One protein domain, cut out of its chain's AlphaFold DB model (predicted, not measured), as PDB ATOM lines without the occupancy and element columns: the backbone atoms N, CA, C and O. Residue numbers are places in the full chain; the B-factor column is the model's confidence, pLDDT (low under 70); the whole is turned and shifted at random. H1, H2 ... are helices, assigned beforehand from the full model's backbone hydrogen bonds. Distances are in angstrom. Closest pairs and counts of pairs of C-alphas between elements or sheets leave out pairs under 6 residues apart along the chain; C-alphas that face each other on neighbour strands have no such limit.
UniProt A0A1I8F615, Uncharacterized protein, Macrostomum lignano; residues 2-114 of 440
ATOM      1  N   LYS A   2     383.206 579.279 415.997       70.19
ATOM      2  CA  LYS A   2     382.243 578.462 415.214       70.19
ATOM      3  C   LYS A   2     381.578 579.194 414.029       70.19
ATOM      4  O   LYS A   2     381.394 578.612 412.967       70.19
ATOM      5  N   ARG A   3     381.251 580.486 414.173       73.38
ATOM      6  CA  ARG A   3     380.653 581.302 413.089       73.38
ATOM      7  C   ARG A   3     381.641 581.622 411.959       73.38
ATOM      8  O   ARG A   3     381.260 581.602 410.794       73.38
ATOM      9  N   SER A   4     382.910 581.871 412.284       76.12
ATOM     10  CA  SER A   4     383.965 582.101 411.288       76.12
ATOM     11  C   SER A   4     384.344 580.817 410.547       76.12
ATOM     12  O   SER A   4     384.632 580.857 409.355       76.12
ATOM     13  N   GLU A   5     384.290 579.664 411.215       76.38
ATOM     14  CA  GLU A   5     384.453 578.354 410.571       76.38
ATOM     15  C   GLU A   5     383.278 578.019 409.645       76.38
ATOM     16  O   GLU A   5     383.498 577.576 408.517       76.38
ATOM     17  N   GLN A   6     382.042 578.316 410.059       82.50
ATOM     18  CA  GLN A   6     380.861 578.176 409.202       82.50
ATOM     19  C   GLN A   6     380.958 579.060 407.953       82.50
ATOM     20  O   GLN A   6     380.791 578.546 406.847       82.50
ATOM     21  N   GLN A   7     381.335 580.336 408.084       85.44
ATOM     22  CA  GLN A   7     381.553 581.219 406.930       85.44
ATOM     23  C   GLN A   7     382.679 580.732 406.006       85.44
ATOM     24  O   GLN A   7     382.547 580.796 404.785       85.44
ATOM     25  N   ARG A   8     383.778 580.191 406.551       84.38
ATOM     26  CA  ARG A   8     384.851 579.588 405.738       84.38
ATOM     27  C   ARG A   8     384.370 578.345 404.991       84.38
ATOM     28  O   ARG A   8     384.749 578.144 403.839       84.38
ATOM     29  N   SER A   9     383.534 577.523 405.621       79.62
ATOM     30  CA  SER A   9     382.952 576.341 404.980       79.62
ATOM     31  C   SER A   9     381.961 576.713 403.869       79.62
ATOM     32  O   SER A   9     382.029 576.130 402.790       79.62
ATOM     33  N   GLN A  10     381.131 577.739 404.080       85.88
ATOM     34  CA  GLN A  10     380.210 578.281 403.076       85.88
ATOM     35  C   GLN A  10     380.959 578.850 401.872       85.88
ATOM     36  O   GLN A  10     380.689 578.430 400.754       85.88
ATOM     37  N   ARG A  11     381.989 579.677 402.089       87.94
ATOM     38  CA  ARG A  11     382.827 580.196 400.994       87.94
ATOM     39  C   ARG A  11     383.497 579.086 400.187       87.94
ATOM     40  O   ARG A  11     383.498 579.133 398.964       87.94
ATOM     41  N   ARG A  12     384.007 578.039 400.847       85.81
ATOM     42  CA  ARG A  12     384.574 576.863 400.158       85.81
ATOM     43  C   ARG A  12     383.526 576.095 399.351       85.81
ATOM     44  O   ARG A  12     383.866 575.488 398.339       85.81
ATOM     45  N   LEU A  13     382.275 576.053 399.807       83.12
ATOM     46  CA  LEU A  13     381.179 575.434 399.060       83.12
ATOM     47  C   LEU A  13     380.771 576.293 397.860       83.12
ATOM     48  O   LEU A  13     380.615 575.751 396.772       83.12
ATOM     49  N   GLU A  14     380.673 577.608 398.033       88.25
ATOM     50  CA  GLU A  14     380.401 578.569 396.960       88.25
ATOM     51  C   GLU A  14     381.494 578.530 395.884       88.25
ATOM     52  O   GLU A  14     381.187 578.415 394.702       88.25
ATOM     53  N   GLU A  15     382.767 578.491 396.275       88.88
ATOM     54  CA  GLU A  15     383.907 578.349 395.363       88.88
ATOM     55  C   GLU A  15     383.884 577.000 394.615       88.88
ATOM     56  O   GLU A  15     384.146 576.916 393.409       88.88
ATOM     57  N   LYS A  16     383.482 575.917 395.293       88.94
ATOM     58  CA  LYS A  16     383.266 574.604 394.655       88.94
ATOM     59  C   LYS A  16     382.082 574.609 393.687       88.94
ATOM     60  O   LYS A  16     382.125 573.903 392.681       88.94
ATOM     61  N   LEU A  17     381.027 575.369 393.968       84.56
ATOM     62  CA  LEU A  17     379.889 575.522 393.061       84.56
ATOM     63  C   LEU A  17     380.261 576.379 391.850       84.56
ATOM     64  O   LEU A  17     379.994 575.960 390.727       84.56
ATOM     65  N   ALA A  18     380.951 577.499 392.059       88.25
ATOM     66  CA  ALA A  18     381.429 578.377 390.997       88.25
ATOM     67  C   ALA A  18     382.417 577.655 390.068       88.25
ATOM     68  O   ALA A  18     382.255 577.683 388.851       88.25
ATOM     69  N   SER A  19     383.381 576.910 390.618       86.19
ATOM     70  CA  SER A  19     384.309 576.101 389.813       86.19
ATOM     71  C   SER A  19     383.602 574.987 389.034       86.19
ATOM     72  O   SER A  19     383.983 574.689 387.903       86.19
ATOM     73  N   ARG A  20     382.539 574.384 389.584       80.62
ATOM     74  CA  ARG A  20     381.701 573.427 388.842       80.62
ATOM     75  C   ARG A  20     380.925 574.110 387.722       80.62
ATOM     76  O   ARG A  20     380.934 573.600 386.607       80.62
ATOM     77  N   GLN A  21     380.296 575.253 387.987       85.25
ATOM     78  CA  GLN A  21     379.576 576.026 386.972       85.25
ATOM     79  C   GLN A  21     380.508 576.477 385.843       85.25
ATOM     80  O   GLN A  21     380.170 576.296 384.677       85.25
ATOM     81  N   ALA A  22     381.711 576.952 386.172       87.62
ATOM     82  CA  ALA A  22     382.732 577.314 385.194       87.62
ATOM     83  C   ALA A  22     383.163 576.110 384.342       87.62
ATOM     84  O   ALA A  22     383.232 576.217 383.121       87.62
ATOM     85  N   LYS A  23     383.369 574.934 384.952       85.12
ATOM     86  CA  LYS A  23     383.660 573.694 384.208       85.12
ATOM     87  C   LYS A  23     382.519 573.293 383.276       85.12
ATOM     88  O   LYS A  23     382.779 572.877 382.153       85.12
ATOM     89  N   PHE A  24     381.265 573.433 383.708       75.81
ATOM     90  CA  PHE A  24     380.109 573.173 382.849       75.81
ATOM     91  C   PHE A  24     380.005 574.174 381.696       75.81
ATOM     92  O   PHE A  24     379.711 573.767 380.575       75.81
ATOM     93  N   ALA A  25     380.276 575.456 381.945       82.06
ATOM     94  CA  ALA A  25     380.293 576.484 380.910       82.06
ATOM     95  C   ALA A  25     381.417 576.239 379.890       82.06
ATOM     96  O   ALA A  25     381.155 576.245 378.691       82.06
ATOM     97  N   ALA A  26     382.629 575.924 380.351       84.50
ATOM     98  CA  ALA A  26     383.760 575.583 379.488       84.50
ATOM     99  C   ALA A  26     383.492 574.313 378.665       84.50
ATOM    100  O   ALA A  26     383.722 574.293 377.460       84.50
ATOM    101  N   ALA A  27     382.926 573.269 379.281       71.56
ATOM    102  CA  ALA A  27     382.530 572.058 378.565       71.56
ATOM    103  C   ALA A  27     381.424 572.326 377.530       71.56
ATOM    104  O   ALA A  27     381.401 571.694 376.477       71.56
ATOM    105  N   ARG A  28     380.504 573.260 377.805       75.88
ATOM    106  CA  ARG A  28     379.484 573.685 376.840       75.88
ATOM    107  C   ARG A  28     380.113 574.423 375.656       75.88
ATOM    108  O   ARG A  28     379.794 574.088 374.522       75.88
ATOM    109  N   GLN A  29     381.025 575.355 375.916       80.50
ATOM    110  CA  GLN A  29     381.742 576.090 374.869       80.50
ATOM    111  C   GLN A  29     382.610 575.168 374.002       80.50
ATOM    112  O   GLN A  29     382.575 575.282 372.782       80.50
ATOM    113  N   ALA A  30     383.328 574.213 374.604       73.12
ATOM    114  CA  ALA A  30     384.117 573.226 373.864       73.12
ATOM    115  C   ALA A  30     383.244 572.402 372.902       73.12
ATOM    116  O   ALA A  30     383.593 572.224 371.741       73.12
ATOM    117  N   ARG A  31     382.055 571.984 373.348       70.50
ATOM    118  CA  ARG A  31     381.092 571.260 372.501       70.50
ATOM    119  C   ARG A  31     380.523 572.122 371.378       70.50
ATOM    120  O   ARG A  31     380.342 571.637 370.267       70.50
ATOM    121  N   GLU A  32     380.207 573.386 371.658       78.81
ATOM    122  CA  GLU A  32     379.754 574.330 370.628       78.81
ATOM    123  C   GLU A  32     380.851 574.552 369.568       78.81
ATOM    124  O   GLU A  32     380.544 574.616 368.377       78.81
ATOM    125  N   ALA A  33     382.125 574.570 369.977       80.12
ATOM    126  CA  ALA A  33     383.270 574.650 369.074       80.12
ATOM    127  C   ALA A  33     383.452 573.381 368.219       80.12
ATOM    128  O   ALA A  33     383.582 573.497 367.002       80.12
ATOM    129  N   GLU A  34     383.377 572.185 368.813       75.06
ATOM    130  CA  GLU A  34     383.426 570.905 368.082       75.06
ATOM    131  C   GLU A  34     382.303 570.809 367.036       75.06
ATOM    132  O   GLU A  34     382.527 570.405 365.895       75.06
ATOM    133  N   LEU A  35     381.084 571.240 367.382       74.50
ATOM    134  CA  LEU A  35     379.964 571.266 366.438       74.50
ATOM    135  C   LEU A  35     380.195 572.242 365.286       74.50
ATOM    136  O   LEU A  35     379.826 571.941 364.151       74.50
ATOM    137  N   ALA A  36     380.790 573.403 365.559       81.06
ATOM    138  CA  ALA A  36     381.147 574.354 364.515       81.06
ATOM    139  C   ALA A  36     382.230 573.790 363.580       81.06
ATOM    140  O   ALA A  36     382.172 574.014 362.374       81.06
ATOM    141  N   GLU A  37     383.191 573.036 364.111       81.38
ATOM    142  CA  GLU A  37     384.235 572.383 363.319       81.38
ATOM    143  C   GLU A  37     383.674 571.267 362.431       81.38
ATOM    144  O   GLU A  37     383.959 571.234 361.233       81.38
ATOM    145  N   VAL A  38     382.800 570.412 362.973       79.44
ATOM    146  CA  VAL A  38     382.128 569.357 362.196       79.44
ATOM    147  C   VAL A  38     381.269 569.954 361.081       79.44
ATOM    148  O   VAL A  38     381.326 569.461 359.955       79.44
ATOM    149  N   LYS A  39     380.523 571.035 361.358       80.75
ATOM    150  CA  LYS A  39     379.752 571.760 360.334       80.75
ATOM    151  C   LYS A  39     380.658 572.267 359.214       80.75
ATOM    152  O   LYS A  39     380.451 571.899 358.065       80.75
ATOM    153  N   ARG A  40     381.739 572.979 359.555       84.31
ATOM    154  CA  ARG A  40     382.722 573.458 358.566       84.31
ATOM    155  C   ARG A  40     383.308 572.322 357.728       84.31
ATOM    156  O   ARG A  40     383.463 572.473 356.522       84.31
ATOM    157  N   GLY A  41     383.631 571.184 358.345       81.75
ATOM    158  CA  GLY A  41     384.129 570.008 357.629       81.75
ATOM    159  C   GLY A  41     383.109 569.448 356.633       81.75
ATOM    160  O   GLY A  41     383.466 569.153 355.492       81.75
ATOM    161  N   GLN A  42     381.839 569.347 357.037       77.81
ATOM    162  CA  GLN A  42     380.743 568.908 356.169       77.81
ATOM    163  C   GLN A  42     380.508 569.882 355.010       77.81
ATOM    164  O   GLN A  42     380.394 569.433 353.872       77.81
ATOM    165  N   ASP A  43     380.522 571.188 355.275       82.69
ATOM    166  CA  ASP A  43     380.337 572.224 354.255       82.69
ATOM    167  C   ASP A  43     381.465 572.176 353.215       82.69
ATOM    168  O   ASP A  43     381.217 572.208 352.012       82.69
ATOM    169  N   VAL A  44     382.718 571.992 353.649       87.81
ATOM    170  CA  VAL A  44     383.866 571.841 352.740       87.81
ATOM    171  C   VAL A  44     383.735 570.593 351.863       87.81
ATOM    172  O   VAL A  44     384.053 570.646 350.674       87.81
ATOM    173  N   VAL A  45     383.290 569.464 352.417       85.69
ATOM    174  CA  VAL A  45     383.081 568.227 351.644       85.69
ATOM    175  C   VAL A  45     381.929 568.392 350.655       85.69
ATOM    176  O   VAL A  45     382.073 567.998 349.499       85.69
ATOM    177  N   LEU A  46     380.830 569.021 351.073       84.12
ATOM    178  CA  LEU A  46     379.680 569.307 350.220       84.12
ATOM    179  C   LEU A  46     380.069 570.230 349.063       84.12
ATOM    180  O   LEU A  46     379.802 569.907 347.910       84.12
ATOM    181  N   HIS A  47     380.768 571.332 349.340       83.25
ATOM    182  CA  HIS A  47     381.242 572.240 348.299       83.25
ATOM    183  C   HIS A  47     382.218 571.561 347.333       83.25
ATOM    184  O   HIS A  47     382.137 571.800 346.131       83.25
ATOM    185  N   LYS A  48     383.096 570.671 347.814       86.50
ATOM    186  CA  LYS A  48     383.969 569.864 346.943       86.50
ATOM    187  C   LYS A  48     383.178 568.884 346.076       86.50
ATOM    188  O   LYS A  48     383.467 568.770 344.891       86.50
ATOM    189  N   ALA A  49     382.181 568.199 346.636       84.69
ATOM    190  CA  ALA A  49     381.330 567.270 345.893       84.69
ATOM    191  C   ALA A  49     380.500 567.996 344.822       84.69
ATOM    192  O   ALA A  49     380.469 567.567 343.671       84.69
ATOM    193  N   LEU A  50     379.915 569.142 345.180       83.44
ATOM    194  CA  LEU A  50     379.184 569.997 344.251       83.44
ATOM    195  C   LEU A  50     380.103 570.560 343.167       83.44
ATOM    196  O   LEU A  50     379.689 570.608 342.020       83.44
ATOM    197  N   ALA A  51     381.339 570.955 343.484       83.00
ATOM    198  CA  ALA A  51     382.296 571.449 342.490       83.00
ATOM    199  C   ALA A  51     382.739 570.365 341.489       83.00
ATOM    200  O   ALA A  51     383.000 570.679 340.331       83.00
ATOM    201  N   LEU A  52     382.803 569.100 341.915       83.25
ATOM    202  CA  LEU A  52     383.136 567.964 341.045       83.25
ATOM    203  C   LEU A  52     381.982 567.567 340.109       83.25
ATOM    204  O   LEU A  52     382.225 566.948 339.076       83.25
ATOM    205  N   GLN A  53     380.740 567.930 340.434       78.69
ATOM    206  CA  GLN A  53     379.594 567.745 339.547       78.69
ATOM    207  C   GLN A  53     379.492 568.925 338.569       78.69
ATOM    208  O   GLN A  53     379.054 570.023 338.924       78.69
ATOM    209  N   ALA A  54     379.919 568.710 337.323       72.50
ATOM    210  CA  ALA A  54     379.914 569.738 336.282       72.50
ATOM    211  C   ALA A  54     378.490 570.132 335.837       72.50
ATOM    212  O   ALA A  54     378.242 571.308 335.586       72.50
ATOM    213  N   ASP A  55     377.546 569.188 335.853       81.06
ATOM    214  CA  ASP A  55     376.239 569.314 335.183       81.06
ATOM    215  C   ASP A  55     375.118 569.936 336.042       81.06
ATOM    216  O   ASP A  55     373.947 569.871 335.676       81.06
ATOM    217  N   ILE A  56     375.438 570.506 337.210       81.94
ATOM    218  CA  ILE A  56     374.435 571.098 338.115       81.94
ATOM    219  C   ILE A  56     374.380 572.617 337.928       81.94
ATOM    220  O   ILE A  56     375.386 573.310 338.082       81.94
ATOM    221  N   ASP A  57     373.196 573.167 337.673       88.94
ATOM    222  CA  ASP A  57     373.008 574.617 337.590       88.94
ATOM    223  C   ASP A  57     373.315 575.315 338.922       88.94
ATOM    224  O   ASP A  57     373.074 574.792 340.011       88.94
ATOM    225  N   GLU A  58     373.815 576.546 338.866       81.44
ATOM    226  CA  GLU A  58     374.238 577.279 340.065       81.44
ATOM    227  C   GLU A  58     373.077 577.609 341.022       81.44
ATOM    228  O   GLU A  58     373.267 577.671 342.238       81.44
ATOM    229  N   GLN A  59     371.852 577.740 340.500       84.44
ATOM    230  CA  GLN A  59     370.643 577.842 341.326       84.44
ATOM    231  C   GLN A  59     370.345 576.536 342.075       84.44
ATOM    232  O   GLN A  59     370.040 576.579 343.266       84.44
ATOM    233  N   ALA A  60     370.511 575.382 341.423       82.94
ATOM    234  CA  ALA A  60     370.349 574.080 342.061       82.94
ATOM    235  C   ALA A  60     371.451 573.823 343.105       82.94
ATOM    236  O   ALA A  60     371.163 573.313 344.184       82.94
ATOM    237  N   ARG A  61     372.697 574.262 342.860       83.19
ATOM    238  CA  ARG A  61     373.781 574.194 343.863       83.19
ATOM    239  C   ARG A  61     373.436 574.982 345.128       83.19
ATOM    240  O   ARG A  61     373.646 574.472 346.223       83.19
ATOM    241  N   LYS A  62     372.889 576.196 344.990       86.81
ATOM    242  CA  LYS A  62     372.464 577.022 346.136       86.81
ATOM    243  C   LYS A  62     371.325 576.371 346.918       86.81
ATOM    244  O   LYS A  62     371.417 576.287 348.137       86.81
ATOM    245  N   GLN A  63     370.321 575.832 346.226       89.19
ATOM    246  CA  GLN A  63     369.220 575.106 346.870       89.19
ATOM    247  C   GLN A  63     369.711 573.872 347.637       89.19
ATOM    248  O   GLN A  63     369.318 573.667 348.780       89.19
ATOM    249  N   ILE A  64     370.633 573.091 347.063       84.56
ATOM    250  CA  ILE A  64     371.206 571.913 347.733       84.56
ATOM    251  C   ILE A  64     371.985 572.309 348.996       84.56
ATOM    252  O   ILE A  64     371.904 571.610 350.007       84.56
ATOM    253  N   VAL A  65     372.726 573.422 348.967       86.69
ATOM    254  CA  VAL A  65     373.433 573.943 350.150       86.69
ATOM    255  C   VAL A  65     372.435 574.369 351.231       86.69
ATOM    256  O   VAL A  65     372.564 573.927 352.369       86.69
ATOM    257  N   GLU A  66     371.404 575.146 350.890       87.50
ATOM    258  CA  GLU A  66     370.382 575.611 351.848       87.50
ATOM    259  C   GLU A  66     369.580 574.449 352.468       87.50
ATOM    260  O   GLU A  66     369.321 574.417 353.679       87.50
ATOM    261  N   GLU A  67     369.221 573.445 351.663       84.69
ATOM    262  CA  GLU A  67     368.567 572.223 352.136       84.69
ATOM    263  C   GLU A  67     369.497 571.373 353.009       84.69
ATOM    264  O   GLU A  67     369.040 570.767 353.987       84.69
ATOM    265  N   HIS A  68     370.797 571.338 352.698       82.81
ATOM    266  CA  HIS A  68     371.803 570.664 353.510       82.81
ATOM    267  C   HIS A  68     372.026 571.378 354.846       82.81
ATOM    268  O   HIS A  68     372.055 570.706 355.875       82.81
ATOM    269  N   GLU A  69     372.115 572.707 354.877       80.00
ATOM    270  CA  GLU A  69     372.222 573.497 356.109       80.00
ATOM    271  C   GLU A  69     370.998 573.291 357.007       80.00
ATOM    272  O   GLU A  69     371.128 572.988 358.201       80.00
ATOM    273  N   SER A  70     369.802 573.352 356.413       80.94
ATOM    274  CA  SER A  70     368.536 573.083 357.096       80.94
ATOM    275  C   SER A  70     368.505 571.651 357.639       80.94
ATOM    276  O   SER A  70     368.273 571.421 358.830       80.94
ATOM    277  N   SER A  71     368.830 570.669 356.797       79.31
ATOM    278  CA  SER A  71     368.889 569.252 357.161       79.31
ATOM    279  C   SER A  71     369.939 568.940 358.223       79.31
ATOM    280  O   SER A  71     369.691 568.113 359.100       79.31
ATOM    281  N   SER A  72     371.115 569.559 358.144       75.12
ATOM    282  CA  SER A  72     372.232 569.354 359.066       75.12
ATOM    283  C   SER A  72     371.899 569.947 360.429       75.12
ATOM    284  O   SER A  72     372.045 569.272 361.448       75.12
ATOM    285  N   CYS A  73     371.318 571.151 360.472       72.31
ATOM    286  CA  CYS A  73     370.860 571.759 361.717       72.31
ATOM    287  C   CYS A  73     369.827 570.876 362.440       72.31
ATOM    288  O   CYS A  73     369.970 570.609 363.638       72.31
ATOM    289  N   TRP A  74     368.841 570.345 361.711       72.50
ATOM    290  CA  TRP A  74     367.839 569.435 362.272       72.50
ATOM    291  C   TRP A  74     368.420 568.071 362.674       72.50
ATOM    292  O   TRP A  74     368.117 567.580 363.763       72.50
ATOM    293  N   ARG A  75     369.284 567.456 361.853       72.81
ATOM    294  CA  ARG A  75     369.884 566.137 362.144       72.81
ATOM    295  C   ARG A  75     370.887 566.185 363.289       72.81
ATOM    296  O   ARG A  75     370.817 565.342 364.182       72.81
ATOM    297  N   CYS A  76     371.790 567.164 363.303       70.31
ATOM    298  CA  CYS A  76     372.723 567.366 364.409       70.31
ATOM    299  C   CYS A  76     371.965 567.710 365.695       70.31
ATOM    300  O   CYS A  76     372.260 567.131 366.740       70.31
ATOM    301  N   GLY A  77     370.941 568.568 365.615       73.25
ATOM    302  CA  GLY A  77     370.066 568.881 366.745       73.25
ATOM    303  C   GLY A  77     369.388 567.638 367.326       73.25
ATOM    304  O   GLY A  77     369.477 567.392 368.529       73.25
ATOM    305  N   ASN A  78     368.783 566.807 366.479       73.38
ATOM    306  CA  ASN A  78     368.084 565.592 366.901       73.38
ATOM    307  C   ASN A  78     369.056 564.515 367.426       73.38
ATOM    308  O   ASN A  78     368.828 563.931 368.482       73.38
ATOM    309  N   SER A  79     370.205 564.313 366.774       71.50
ATOM    310  CA  SER A  79     371.252 563.387 367.236       71.50
ATOM    311  C   SER A  79     371.790 563.761 368.624       71.50
ATOM    312  O   SER A  79     371.917 562.906 369.505       71.50
ATOM    313  N   LEU A  80     372.029 565.054 368.868       70.56
ATOM    314  CA  LEU A  80     372.463 565.557 370.172       70.56
ATOM    315  C   LEU A  80     371.370 565.428 371.233       70.56
ATOM    316  O   LEU A  80     371.664 565.031 372.359       70.56
ATOM    317  N   GLN A  81     370.114 565.717 370.884       74.00
ATOM    318  CA  GLN A  81     368.974 565.529 371.782       74.00
ATOM    319  C   GLN A  81     368.783 564.053 372.147       74.00
ATOM    320  O   GLN A  81     368.615 563.737 373.322       74.00
ATOM    321  N   LEU A  82     368.894 563.133 371.187       67.94
ATOM    322  CA  LEU A  82     368.822 561.691 371.428       67.94
ATOM    323  C   LEU A  82     369.998 561.190 372.276       67.94
ATOM    324  O   LEU A  82     369.793 560.396 373.194       67.94
ATOM    325  N   SER A  83     371.218 561.664 372.013       69.31
ATOM    326  CA  SER A  83     372.397 561.352 372.830       69.31
ATOM    327  C   SER A  83     372.231 561.858 374.265       69.31
ATOM    328  O   SER A  83     372.450 561.108 375.218       69.31
ATOM    329  N   ARG A  84     371.734 563.089 374.435       74.06
ATOM    330  CA  ARG A  84     371.399 563.672 375.737       74.06
ATOM    331  C   ARG A  84     370.348 562.843 376.467       74.06
ATOM    332  O   ARG A  84     370.562 562.495 377.619       74.06
ATOM    333  N   LEU A  85     369.266 562.467 375.795       73.56
ATOM    334  CA  LEU A  85     368.176 561.691 376.384       73.56
ATOM    335  C   LEU A  85     368.645 560.276 376.775       73.56
ATOM    336  O   LEU A  85     368.235 559.749 377.806       73.56
ATOM    337  N   ARG A  86     369.572 559.673 376.014       76.75
ATOM    338  CA  ARG A  86     370.250 558.416 376.390       76.75
ATOM    339  C   ARG A  86     371.151 558.588 377.615       76.75
ATOM    340  O   ARG A  86     371.135 557.731 378.496       76.75
ATOM    341  N   GLN A  87     371.916 559.678 377.693       72.56
ATOM    342  CA  GLN A  87     372.758 559.985 378.853       72.56
ATOM    343  C   GLN A  87     371.913 560.267 380.104       72.56
ATOM    344  O   GLN A  87     372.197 559.703 381.158       72.56
ATOM    345  N   GLU A  88     370.850 561.065 379.984       74.44
ATOM    346  CA  GLU A  88     369.895 561.366 381.058       74.44
ATOM    347  C   GLU A  88     369.223 560.082 381.559       74.44
ATOM    348  O   GLU A  88     369.330 559.781 382.746       74.44
ATOM    349  N   LYS A  89     368.680 559.238 380.668       79.06
ATOM    350  CA  LYS A  89     368.133 557.918 381.040       79.06
ATOM    351  C   LYS A  89     369.170 557.007 381.698       79.06
ATOM    352  O   LYS A  89     368.849 556.286 382.640       79.06
ATOM    353  N   GLY A  90     370.421 557.035 381.240       74.50
ATOM    354  CA  GLY A  90     371.514 556.275 381.850       74.50
ATOM    355  C   GLY A  90     371.853 556.755 383.266       74.50
ATOM    356  O   GLY A  90     372.113 555.940 384.154       74.50
ATOM    357  N   LEU A  91     371.830 558.068 383.504       78.56
ATOM    358  CA  LEU A  91     372.017 558.649 384.836       78.56
ATOM    359  C   LEU A  91     370.815 558.372 385.744       78.56
ATOM    360  O   LEU A  91     371.015 557.991 386.896       78.56
ATOM    361  N   GLU A  92     369.590 558.484 385.234       86.06
ATOM    362  CA  GLU A  92     368.362 558.119 385.947       86.06
ATOM    363  C   GLU A  92     368.355 556.642 386.340       86.06
ATOM    364  O   GLU A  92     368.075 556.330 387.494       86.06
ATOM    365  N   ALA A  93     368.758 555.739 385.442       78.06
ATOM    366  CA  ALA A  93     368.896 554.314 385.736       78.06
ATOM    367  C   ALA A  93     369.945 554.053 386.830       78.06
ATOM    368  O   ALA A  93     369.696 553.282 387.755       78.06
ATOM    369  N   LYS A  94     371.096 554.741 386.793       83.75
ATOM    370  CA  LYS A  94     372.121 554.650 387.852       83.75
ATOM    371  C   LYS A  94     371.621 555.203 389.189       83.75
ATOM    372  O   LYS A  94     371.900 554.621 390.236       83.75
ATOM    373  N   LEU A  95     370.879 556.310 389.181       82.38
ATOM    374  CA  LEU A  95     370.264 556.875 390.384       82.38
ATOM    375  C   LEU A  95     369.162 555.962 390.933       82.38
ATOM    376  O   LEU A  95     369.094 555.768 392.145       82.38
ATOM    377  N   ALA A  96     368.346 555.359 390.070       84.12
ATOM    378  CA  ALA A  96     367.344 554.369 390.444       84.12
ATOM    379  C   ALA A  96     367.993 553.113 391.041       84.12
ATOM    380  O   ALA A  96     367.565 552.662 392.099       84.12
ATOM    381  N   ALA A  97     369.081 552.612 390.446       77.38
ATOM    382  CA  ALA A  97     369.860 551.499 390.986       77.38
ATOM    383  C   ALA A  97     370.446 551.828 392.367       77.38
ATOM    384  O   ALA A  97     370.348 551.019 393.286       77.38
ATOM    385  N   ARG A  98     370.982 553.042 392.560       76.88
ATOM    386  CA  ARG A  98     371.455 553.511 393.875       76.88
ATOM    387  C   ARG A  98     370.327 553.625 394.896       76.88
ATOM    388  O   ARG A  98     370.508 553.208 396.034       76.88
ATOM    389  N   ARG A  99     369.162 554.156 394.510       84.12
ATOM    390  CA  ARG A  99     367.974 554.211 395.381       84.12
ATOM    391  C   ARG A  99     367.513 552.806 395.765       84.12
ATOM    392  O   ARG A  99     367.288 552.559 396.941       84.12
ATOM    393  N   ALA A 100     367.452 551.878 394.811       79.94
ATOM    394  CA  ALA A 100     367.102 550.484 395.064       79.94
ATOM    395  C   ALA A 100     368.118 549.789 395.983       79.94
ATOM    396  O   ALA A 100     367.711 549.092 396.907       79.94
ATOM    397  N   ALA A 101     369.420 550.014 395.783       78.31
ATOM    398  CA  ALA A 101     370.474 549.498 396.654       78.31
ATOM    399  C   ALA A 101     370.363 550.058 398.081       78.31
ATOM    400  O   ALA A 101     370.432 549.297 399.040       78.31
ATOM    401  N   MET A 102     370.100 551.360 398.231       78.44
ATOM    402  CA  MET A 102     369.845 551.978 399.538       78.44
ATOM    403  C   MET A 102     368.586 551.415 400.203       78.44
ATOM    404  O   MET A 102     368.598 551.153 401.400       78.44
ATOM    405  N   SER A 103     367.504 551.200 399.450       82.88
ATOM    406  CA  SER A 103     366.288 550.575 399.980       82.88
ATOM    407  C   SER A 103     366.499 549.110 400.366       82.88
ATOM    408  O   SER A 103     365.899 548.675 401.343       82.88
ATOM    409  N   ARG A 104     367.342 548.358 399.644       76.81
ATOM    410  CA  ARG A 104     367.755 546.995 400.024       76.81
ATOM    411  C   ARG A 104     368.566 547.017 401.312       76.81
ATOM    412  O   ARG A 104     368.122 546.437 402.284       76.81
ATOM    413  N   LEU A 105     369.615 547.833 401.381       80.00
ATOM    414  CA  LEU A 105     370.419 548.000 402.594       80.00
ATOM    415  C   LEU A 105     369.572 548.431 403.803       80.00
ATOM    416  O   LEU A 105     369.779 547.967 404.919       80.00
ATOM    417  N   GLN A 106     368.587 549.310 403.606       81.00
ATOM    418  CA  GLN A 106     367.642 549.691 404.660       81.00
ATOM    419  C   GLN A 106     366.709 548.551 405.085       81.00
ATOM    420  O   GLN A 106     366.289 548.539 406.237       81.00
ATOM    421  N   ARG A 107     366.347 547.633 404.184       83.62
ATOM    422  CA  ARG A 107     365.600 546.419 404.539       83.62
ATOM    423  C   ARG A 107     366.499 545.444 405.278       83.62
ATOM    424  O   ARG A 107     366.149 545.100 406.394       83.62
ATOM    425  N   ASP A 108     367.679 545.147 404.747       78.69
ATOM    426  CA  ASP A 108     368.651 544.236 405.359       78.69
ATOM    427  C   ASP A 108     369.015 544.702 406.777       78.69
ATOM    428  O   ASP A 108     368.954 543.933 407.724       78.69
ATOM    429  N   THR A 109     369.271 546.000 406.972       74.56
ATOM    430  CA  THR A 109     369.537 546.563 408.311       74.56
ATOM    431  C   THR A 109     368.317 546.583 409.234       74.56
ATOM    432  O   THR A 109     368.482 546.633 410.451       74.56
ATOM    433  N   ARG A 110     367.086 546.590 408.707       77.06
ATOM    434  CA  ARG A 110     365.868 546.435 409.522       77.06
ATOM    435  C   ARG A 110     365.641 544.974 409.887       77.06
ATOM    436  O   ARG A 110     365.309 544.710 411.032       77.06
ATOM    437  N   GLU A 111     365.844 544.058 408.951       80.88
ATOM    438  CA  GLU A 111     365.768 542.611 409.158       80.88
ATOM    439  C   GLU A 111     366.839 542.147 410.146       80.88
ATOM    440  O   GLU A 111     366.521 541.448 411.096       80.88
ATOM    441  N   GLU A 112     368.076 542.626 410.022       77.56
ATOM    442  CA  GLU A 112     369.155 542.350 410.973       77.56
ATOM    443  C   GLU A 112     368.827 542.887 412.372       77.56
ATOM    444  O   GLU A 112     369.056 542.205 413.366       77.56
ATOM    445  N   LYS A 113     368.228 544.082 412.473       74.38
ATOM    446  CA  LYS A 113     367.740 544.605 413.758       74.38
ATOM    447  C   LYS A 113     366.627 543.744 414.342       74.38
ATOM    448  O   LYS A 113     366.675 543.464 415.530       74.38
ATOM    449  N   LEU A 114     365.673 543.300 413.524       76.75
ATOM    450  CA  LEU A 114     364.614 542.389 413.964       76.75
ATOM    451  C   LEU A 114     365.191 541.048 414.427       76.75
ATOM    452  O   LEU A 114     364.807 540.578 415.486       76.75
TER     453      LEU A 114
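This is residues 2 to 114 of the 440 residues of an uncharacterized protein of Macrostomum lignano (UniProt A0A1I8F615). Two long helices, H1 and then H2, make a V: they come together near the tight link that joins them, and their far arms spread apart and stand free, residues 2 to 34 of H1 and 77 to 114 of H2. The printed part has 113 residues, is all helix with no named strand, and is extended, with a radius of gyration of the C-alphas of 25.8 A. Its outline is flat, spanning 83 by 43 by 16 A.

H1, residues 2 to 52, and H2, residues 58 to 114, form a helical hairpin. They only just touch, with 3 pairs of C-alphas within 8 A, through residues 39 to 50 of H1 and 61 to 72 of H2 alone; the closest C-alphas, of Leu 50 and Arg 61, are 6.9 A apart. They run opposite ways at a shallow tilt of 34.8 degrees, only just short of steep. In both helices every O i to N i+4 pair is within hydrogen-bond range.

H1 begins at C-alpha 2 (382.243, 578.462, 415.214) and measures 74.9 A from first to last C-alpha. H2 measures 82.3 A and ends at C-alpha 114 (364.614, 542.389, 413.964).

The two C-alphas farthest apart, of Asp 55 and Leu 114, are 84.1 A apart. The printed part has no cut. The mean pLDDT of the printed part is 80.0, and residues 82 to 83 are under 70.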